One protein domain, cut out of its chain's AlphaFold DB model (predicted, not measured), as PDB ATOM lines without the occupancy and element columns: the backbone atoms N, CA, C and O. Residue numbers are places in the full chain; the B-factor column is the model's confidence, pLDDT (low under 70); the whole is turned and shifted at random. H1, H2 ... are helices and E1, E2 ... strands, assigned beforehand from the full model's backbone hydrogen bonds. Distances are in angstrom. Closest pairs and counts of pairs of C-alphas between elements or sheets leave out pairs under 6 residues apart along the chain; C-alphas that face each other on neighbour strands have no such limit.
ATOM      1  N   MET A 407     150.439   3.737 163.518       68.75
ATOM      2  CA  MET A 407     150.596   2.969 162.290       68.75
ATOM      3  C   MET A 407     151.158   3.892 161.209       68.75
ATOM      4  O   MET A 407     150.625   4.986 161.001       68.75
ATOM      5  N   LEU A 408     152.254   3.499 160.557       79.62
ATOM      6  CA  LEU A 408     152.808   4.288 159.459       79.62
ATOM      7  C   LEU A 408     151.918   4.137 158.221       79.62
ATOM      8  O   LEU A 408     151.270   3.110 158.022       79.62
ATOM      9  N   LEU A 409     151.912   5.148 157.348       69.62
ATOM     10  CA  LEU A 409     151.134   5.124 156.101       69.62
ATOM     11  C   LEU A 409     151.479   3.907 155.217       69.62
ATOM     12  O   LEU A 409     150.621   3.404 154.502       69.62
ATOM     13  N   PHE A 410     152.712   3.402 155.301       69.06
ATOM     14  CA  PHE A 410     153.139   2.201 154.582       69.06
ATOM     15  C   PHE A 410     152.563   0.906 155.173       69.06
ATOM     16  O   PHE A 410     152.198   0.009 154.416       69.06
ATOM     17  N   ASP A 411     152.384   0.831 156.493       79.25
ATOM     18  CA  ASP A 411     151.756  -0.325 157.146       79.25
ATOM     19  C   ASP A 411     150.268  -0.431 156.780       79.25
ATOM     20  O   ASP A 411     149.714  -1.529 156.727       79.25
ATOM     21  N   LEU A 412     149.628   0.702 156.455       79.81
ATOM     22  CA  LEU A 412     148.246   0.746 155.983       79.81
ATOM     23  C   LEU A 412     148.052  -0.064 154.697       79.81
ATOM     24  O   LEU A 412     147.086  -0.812 154.582       79.81
ATOM     25  N   VAL A 413     148.974   0.074 153.740       82.81
ATOM     26  CA  VAL A 413     148.889  -0.611 152.440       82.81
ATOM     27  C   VAL A 413     149.062  -2.120 152.609       82.81
ATOM     28  O   VAL A 413     148.444  -2.894 151.885       82.81
ATOM     29  N   VAL A 414     149.853  -2.544 153.598       85.62
ATOM     30  CA  VAL A 414     150.092  -3.964 153.889       85.62
ATOM     31  C   VAL A 414     148.930  -4.591 154.667       85.62
ATOM     32  O   VAL A 414     148.593  -5.750 154.438       85.62
ATOM     33  N   GLN A 415     148.300  -3.852 155.585       87.19
ATOM     34  CA  GLN A 415     147.242  -4.395 156.450       87.19
ATOM     35  C   GLN A 415     145.838  -4.343 155.832       87.19
ATOM     36  O   GLN A 415     144.951  -5.103 156.237       87.19
ATOM     37  N   VAL A 416     145.621  -3.458 154.859       94.56
ATOM     38  CA  VAL A 416     144.331  -3.262 154.196       94.56
ATOM     39  C   VAL A 416     144.331  -3.981 152.844       94.56
ATOM     40  O   VAL A 416     144.417  -3.375 151.781       94.56
ATOM     41  N   ASP A 417     144.234  -5.306 152.897       93.62
ATOM     42  CA  ASP A 417     144.182  -6.193 151.725       93.62
ATOM     43  C   ASP A 417     142.777  -6.307 151.105       93.62
ATOM     44  O   ASP A 417     142.632  -6.698 149.946       93.62
ATOM     45  N   THR A 418     141.726  -5.951 151.850       93.06
ATOM     46  CA  THR A 418     140.338  -6.012 151.382       93.06
ATOM     47  C   THR A 418     139.617  -4.677 151.491       93.06
ATOM     48  O   THR A 418     139.873  -3.842 152.367       93.06
ATOM     49  N   LYS A 419     138.631  -4.492 150.607       89.31
ATOM     50  CA  LYS A 419     137.748  -3.322 150.601       89.31
ATOM     51  C   LYS A 419     137.021  -3.167 151.939       89.31
ATOM     52  O   LYS A 419     136.836  -2.050 152.413       89.31
ATOM     53  N   GLU A 420     136.630  -4.267 152.569       90.44
ATOM     54  CA  GLU A 420     135.913  -4.283 153.843       90.44
ATOM     55  C   GLU A 420     136.802  -3.799 154.990       90.44
ATOM     56  O   GLU A 420     136.352  -2.979 155.793       90.44
ATOM     57  N   LYS A 421     138.073  -4.228 155.030       93.12
ATOM     58  CA  LYS A 421     139.048  -3.721 156.006       93.12
ATOM     59  C   LYS A 421     139.348  -2.242 155.776       93.12
ATOM     60  O   LYS A 421     139.457  -1.501 156.748       93.12
ATOM     61  N   ALA A 422     139.391  -1.785 154.521       92.31
ATOM     62  CA  ALA A 422     139.582  -0.370 154.194       92.31
ATOM     63  C   ALA A 422     138.424   0.485 154.716       92.31
ATOM     64  O   ALA A 422     138.629   1.541 155.313       92.31
ATOM     65  N   ILE A 423     137.194   0.008 154.520       88.88
ATOM     66  CA  ILE A 423     135.990   0.680 155.009       88.88
ATOM     67  C   ILE A 423     135.987   0.703 156.538       88.88
ATOM     68  O   ILE A 423     135.772   1.768 157.108       88.88
ATOM     69  N   ALA A 424     136.264  -0.426 157.195       91.25
ATOM     70  CA  ALA A 424     136.327  -0.504 158.652       91.25
ATOM     71  C   ALA A 424     137.409   0.422 159.229       91.25
ATOM     72  O   ALA A 424     137.158   1.128 160.203       91.25
ATOM     73  N   PHE A 425     138.578   0.484 158.585       93.25
ATOM     74  CA  PHE A 425     139.656   1.398 158.948       93.25
ATOM     75  C   PHE A 425     139.210   2.863 158.849       93.25
ATOM     76  O   PHE A 425     139.284   3.602 159.827       93.25
ATOM     77  N   LEU A 426     138.657   3.274 157.703       92.06
ATOM     78  CA  LEU A 426     138.173   4.642 157.496       92.06
ATOM     79  C   LEU A 426     136.995   5.005 158.415       92.06
ATOM     80  O   LEU A 426     136.840   6.176 158.769       92.06
ATOM     81  N   GLN A 427     136.169   4.029 158.802       92.81
ATOM     82  CA  GLN A 427     135.093   4.213 159.779       92.81
ATOM     83  C   GLN A 427     135.627   4.383 161.202       92.81
ATOM     84  O   GLN A 427     135.170   5.272 161.917       92.81
ATOM     85  N   CYS A 428     136.625   3.588 161.595       92.50
ATOM     86  CA  CYS A 428     137.311   3.717 162.882       92.50
ATOM     87  C   CYS A 428     137.993   5.091 163.026       92.50
ATOM     88  O   CYS A 428     138.011   5.675 164.104       92.50
ATOM     89  N   TRP A 429     138.469   5.653 161.912       91.25
ATOM     90  CA  TRP A 429     139.068   6.989 161.854       91.25
ATOM     91  C   TRP A 429     138.050   8.133 161.760       91.25
ATOM     92  O   TRP A 429     138.437   9.298 161.697       91.25
ATOM     93  N   GLY A 430     136.750   7.831 161.698       88.38
ATOM     94  CA  GLY A 430     135.698   8.839 161.545       88.38
ATOM     95  C   GLY A 430     135.691   9.557 160.189       88.38
ATOM     96  O   GLY A 430     134.947  10.521 160.014       88.38
ATOM     97  N   ILE A 431     136.484   9.095 159.213       91.00
ATOM     98  CA  ILE A 431     136.509   9.636 157.843       91.00
ATOM     99  C   ILE A 431     135.258   9.176 157.086       91.00
ATOM    100  O   ILE A 431     134.621   9.952 156.371       91.00
ATOM    101  N   LEU A 432     134.883   7.908 157.263       91.00
ATOM    102  CA  LEU A 432     133.588   7.389 156.838       91.00
ATOM    103  C   LEU A 432     132.663   7.298 158.050       91.00
ATOM    104  O   LEU A 432     133.059   6.838 159.114       91.00
ATOM    105  N   ARG A 433     131.394   7.679 157.883       86.00
ATOM    106  CA  ARG A 433     130.390   7.434 158.925       86.00
ATOM    107  C   ARG A 433     130.210   5.925 159.127       86.00
ATOM    108  O   ARG A 433     130.154   5.163 158.156       86.00
ATOM    109  N   SER A 434     130.144   5.501 160.386       88.38
ATOM    110  CA  SER A 434     129.828   4.122 160.781       88.38
ATOM    111  C   SER A 434     128.371   3.771 160.459       88.38
ATOM    112  O   SER A 434     128.071   2.653 160.036       88.38
ATOM    113  N   GLU A 435     127.482   4.757 160.585       85.12
ATOM    114  CA  GLU A 435     126.061   4.643 160.283       85.12
ATOM    115  C   GLU A 435     125.824   4.448 158.784       85.12
ATOM    116  O   GLU A 435     126.118   5.309 157.952       85.12
ATOM    117  N   ARG A 436     125.234   3.302 158.435       86.19
ATOM    118  CA  ARG A 436     124.802   2.978 157.066       86.19
ATOM    119  C   ARG A 436     123.436   3.571 156.735       86.19
ATOM    120  O   ARG A 436     122.753   3.051 155.857       86.19
ATOM    121  N   VAL A 437     123.013   4.606 157.450       91.94
ATOM    122  CA  VAL A 437     121.670   5.168 157.363       91.94
ATOM    123  C   VAL A 437     121.783   6.677 157.150       91.94
ATOM    124  O   VAL A 437     122.564   7.341 157.825       91.94
ATOM    125  N   CYS A 438     121.079   7.222 156.156       89.69
ATOM    126  CA  CYS A 438     121.075   8.665 155.908       89.69
ATOM    127  C   CYS A 438     120.150   9.399 156.900       89.69
ATOM    128  O   CYS A 438     119.404   8.776 157.648       89.69
ATOM    129  N   SER A 439     120.127  10.735 156.868       85.31
ATOM    130  CA  SER A 439     119.225  11.547 157.706       85.31
ATOM    131  C   SER A 439     117.729  11.279 157.484       85.31
ATOM    132  O   SER A 439     116.914  11.719 158.286       85.31
ATOM    133  N   ASN A 440     117.372  10.583 156.402       87.25
ATOM    134  CA  ASN A 440     116.002  10.192 156.065       87.25
ATOM    135  C   ASN A 440     115.720   8.710 156.375       87.25
ATOM    136  O   ASN A 440     114.780   8.148 155.825       87.25
ATOM    137  N   ASP A 441     116.548   8.071 157.201       89.56
ATOM    138  CA  ASP A 441     116.399   6.668 157.610       89.56
ATOM    139  C   ASP A 441     116.539   5.636 156.466       89.56
ATOM    140  O   ASP A 441     116.035   4.516 156.522       89.56
ATOM    141  N   HIS A 442     117.247   5.988 155.385       91.94
ATOM    142  CA  HIS A 442     117.485   5.060 154.274       91.94
ATOM    143  C   HIS A 442     118.834   4.360 154.375       91.94
ATOM    144  O   HIS A 442     119.858   4.991 154.645       91.94
ATOM    145  N   GLN A 443     118.863   3.071 154.026       88.12
ATOM    146  CA  GLN A 443     120.111   2.324 153.920       88.12
ATOM    147  C   GLN A 443     120.998   2.882 152.801       88.12
ATOM    148  O   GLN A 443     120.604   2.960 151.632       88.12
ATOM    149  N   MET A 444     122.229   3.228 153.146       90.56
ATOM    150  CA  MET A 444     123.252   3.693 152.225       90.56
ATOM    151  C   MET A 444     124.174   2.532 151.841       90.56
ATOM    152  O   MET A 444     124.536   1.694 152.667       90.56
ATOM    153  N   LYS A 445     124.590   2.489 150.574       90.00
ATOM    154  CA  LYS A 445     125.636   1.586 150.076       90.00
ATOM    155  C   LYS A 445     126.826   2.402 149.603       90.00
ATOM    156  O   LYS A 445     126.658   3.457 148.997       90.00
ATOM    157  N   LEU A 446     128.034   1.912 149.852       88.31
ATOM    158  CA  LEU A 446     129.239   2.542 149.334       88.31
ATOM    159  C   LEU A 446     129.354   2.252 147.829       88.31
ATOM    160  O   LEU A 446     129.563   1.106 147.425       88.31
ATOM    161  N   GLY A 447     129.177   3.282 147.003       86.12
ATOM    162  CA  GLY A 447     129.330   3.185 145.553       86.12
ATOM    163  C   GLY A 447     130.788   3.007 145.124       86.12
ATOM    164  O   GLY A 447     131.709   3.175 145.921       86.12
ATOM    165  N   GLU A 448     131.009   2.726 143.839       79.44
ATOM    166  CA  GLU A 448     132.344   2.489 143.249       79.44
ATOM    167  C   GLU A 448     133.338   3.637 143.469       79.44
ATOM    168  O   GLU A 448     134.539   3.418 143.523       79.44
ATOM    169  N   LYS A 449     132.840   4.865 143.655       79.56
ATOM    170  CA  LYS A 449     133.661   6.062 143.898       79.56
ATOM    171  C   LYS A 449     133.876   6.362 145.385       79.56
ATOM    172  O   LYS A 449     134.007   7.531 145.738       79.56
ATOM    173  N   SER A 450     133.793   5.351 146.250       81.19
ATOM    174  CA  SER A 450     133.951   5.486 147.709       81.19
ATOM    175  C   SER A 450     133.030   6.539 148.340       81.19
ATOM    176  O   SER A 450     133.373   7.178 149.329       81.19
ATOM    177  N   ARG A 451     131.838   6.737 147.764       80.00
ATOM    178  CA  ARG A 451     130.811   7.647 148.289       80.00
ATOM    179  C   ARG A 451     129.609   6.846 148.751       80.00
ATOM    180  O   ARG A 451     129.179   5.933 148.049       80.00
ATOM    181  N   TRP A 452     129.063   7.195 149.911       81.81
ATOM    182  CA  TRP A 452     127.800   6.636 150.378       81.81
ATOM    183  C   TRP A 452     126.671   7.120 149.471       81.81
ATOM    184  O   TRP A 452     126.440   8.320 149.323       81.81
ATOM    185  N   ILE A 453     125.994   6.176 148.831       86.12
ATOM    186  CA  ILE A 453     124.853   6.415 147.958       86.12
ATOM    187  C   ILE A 453     123.632   5.850 148.665       86.12
ATOM    188  O   ILE A 453     123.613   4.686 149.066       86.12
ATOM    189  N   ASP A 454     122.612   6.683 148.812       87.31
ATOM    190  CA  ASP A 454     121.304   6.247 149.275       87.31
ATOM    191  C   ASP A 454     120.728   5.219 148.287       87.31
ATOM    192  O   ASP A 454     120.580   5.498 147.090       87.31
ATOM    193  N   THR A 455     120.429   4.015 148.774       76.31
ATOM    194  CA  THR A 455     119.942   2.923 147.923       76.31
ATOM    195  C   THR A 455     118.589   3.218 147.288       76.31
ATOM    196  O   THR A 455     118.296   2.668 146.227       76.31
ATOM    197  N   THR A 456     117.792   4.127 147.853       73.94
ATOM    198  CA  THR A 456     116.507   4.537 147.265       73.94
ATOM    199  C   THR A 456     116.684   5.376 145.998       73.94
ATOM    200  O   THR A 456     115.924   5.215 145.043       73.94
ATOM    201  N   LYS A 457     117.745   6.189 145.910       59.09
ATOM    202  CA  LYS A 457     118.057   6.995 144.715       59.09
ATOM    203  C   LYS A 457     118.459   6.121 143.519       59.09
ATOM    204  O   LYS A 457     118.098   6.418 142.384       59.09
ATOM    205  N   PHE A 458     119.126   4.998 143.790       52.16
ATOM    206  CA  PHE A 458     119.442   3.974 142.788       52.16
ATOM    207  C   PHE A 458     118.177   3.286 142.236       52.16
ATOM    208  O   PHE A 458     118.113   2.953 141.053       52.16
ATOM    209  N   TRP A 459     117.135   3.118 143.060       43.94
ATOM    210  CA  TRP A 459     115.844   2.593 142.601       43.94
ATOM    211  C   TRP A 459     115.020   3.620 141.814       43.94
ATOM    212  O   TRP A 459     114.335   3.227 140.875       43.94
ATOM    213  N   GLN A 460     115.120   4.918 142.115       51.09
ATOM    214  CA  GLN A 460     114.414   5.970 141.365       51.09
ATOM    215  C   GLN A 460     114.882   6.074 139.901       51.09
ATOM    216  O   GLN A 460     114.041   6.182 139.007       51.09
ATOM    217  N   GLU A 461     116.187   5.932 139.634       47.88
ATOM    218  CA  GLU A 461     116.722   5.834 138.262       47.88
ATOM    219  C   GLU A 461     116.269   4.552 137.547       47.88
ATOM    220  O   GLU A 461     115.973   4.573 136.352       47.88
ATOM    221  N   LYS A 462     116.171   3.431 138.271       39.66
ATOM    222  CA  LYS A 462     115.806   2.129 137.693       39.66
ATOM    223  C   LYS A 462     114.297   1.960 137.463       39.66
ATOM    224  O   LYS A 462     113.901   1.164 136.617       39.66
ATOM    225  N   LEU A 463     113.465   2.711 138.189       39.09
ATOM    226  CA  LEU A 463     112.000   2.720 138.072       39.09
ATOM    227  C   LEU A 463     111.465   3.776 137.087       39.09
ATOM    228  O   LEU A 463     110.253   3.888 136.923       39.09
ATOM    229  N   GLY A 464     112.331   4.542 136.414       30.36
ATOM    230  CA  GLY A 464     111.900   5.523 135.411       30.36
ATOM    231  C   GLY A 464     111.173   6.743 135.989       30.36
ATOM    232  O   GLY A 464     110.427   7.404 135.268       30.36
TER     233      GLY A 464
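Overview. This is residues 407 to 464 of the 590 residues of an uncharacterized protein of Cimex lectularius (UniProt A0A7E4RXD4). A loose rod of small parts in a row: two short helices, H1 and H2, then a long loop, residues 429 to 443, then a tiny hairpin, E1 and E2, which leads directly into H3, whose residues 459 to 462 stick out with the tail to 464. The 58 printed residues hold H1, H2, E1, E2, H3 in that order, mostly helix; the radius of gyration of the C-alphas is 14.2 A and the spans are 46 by 20 by 12 A.

Along the chain. H1, residues 409 to 415, begins at C-alpha (151.134, 5.124, 156.101). H2, residues 419 to 428, is 14.2 A long. E1 is residues 444 to 446, E2 452 to 454. H3, residues 455 to 462, ends at C-alpha (115.806, 2.129, 137.693).

Arrangement. H1 and H2 are near each other. E1 and E2 are antiparallel, with N 445 and O 453 2.8 A apart. In H2 and H3 every O i to N i+4 pair is within hydrogen-bond range; in H1 1 of 3, beside 4 of 4 O i to N i+3 pairs. H3 and H2 are apart.

Size, cuts and confidence. The C-alphas of Leu 408 and Gly 464, the farthest apart, are separated by 47.5 A. The printed part has no cut; H2 to E1 is a long link. pLDDT is under 70 at residues 407, 409 to 410 and 457 to 464.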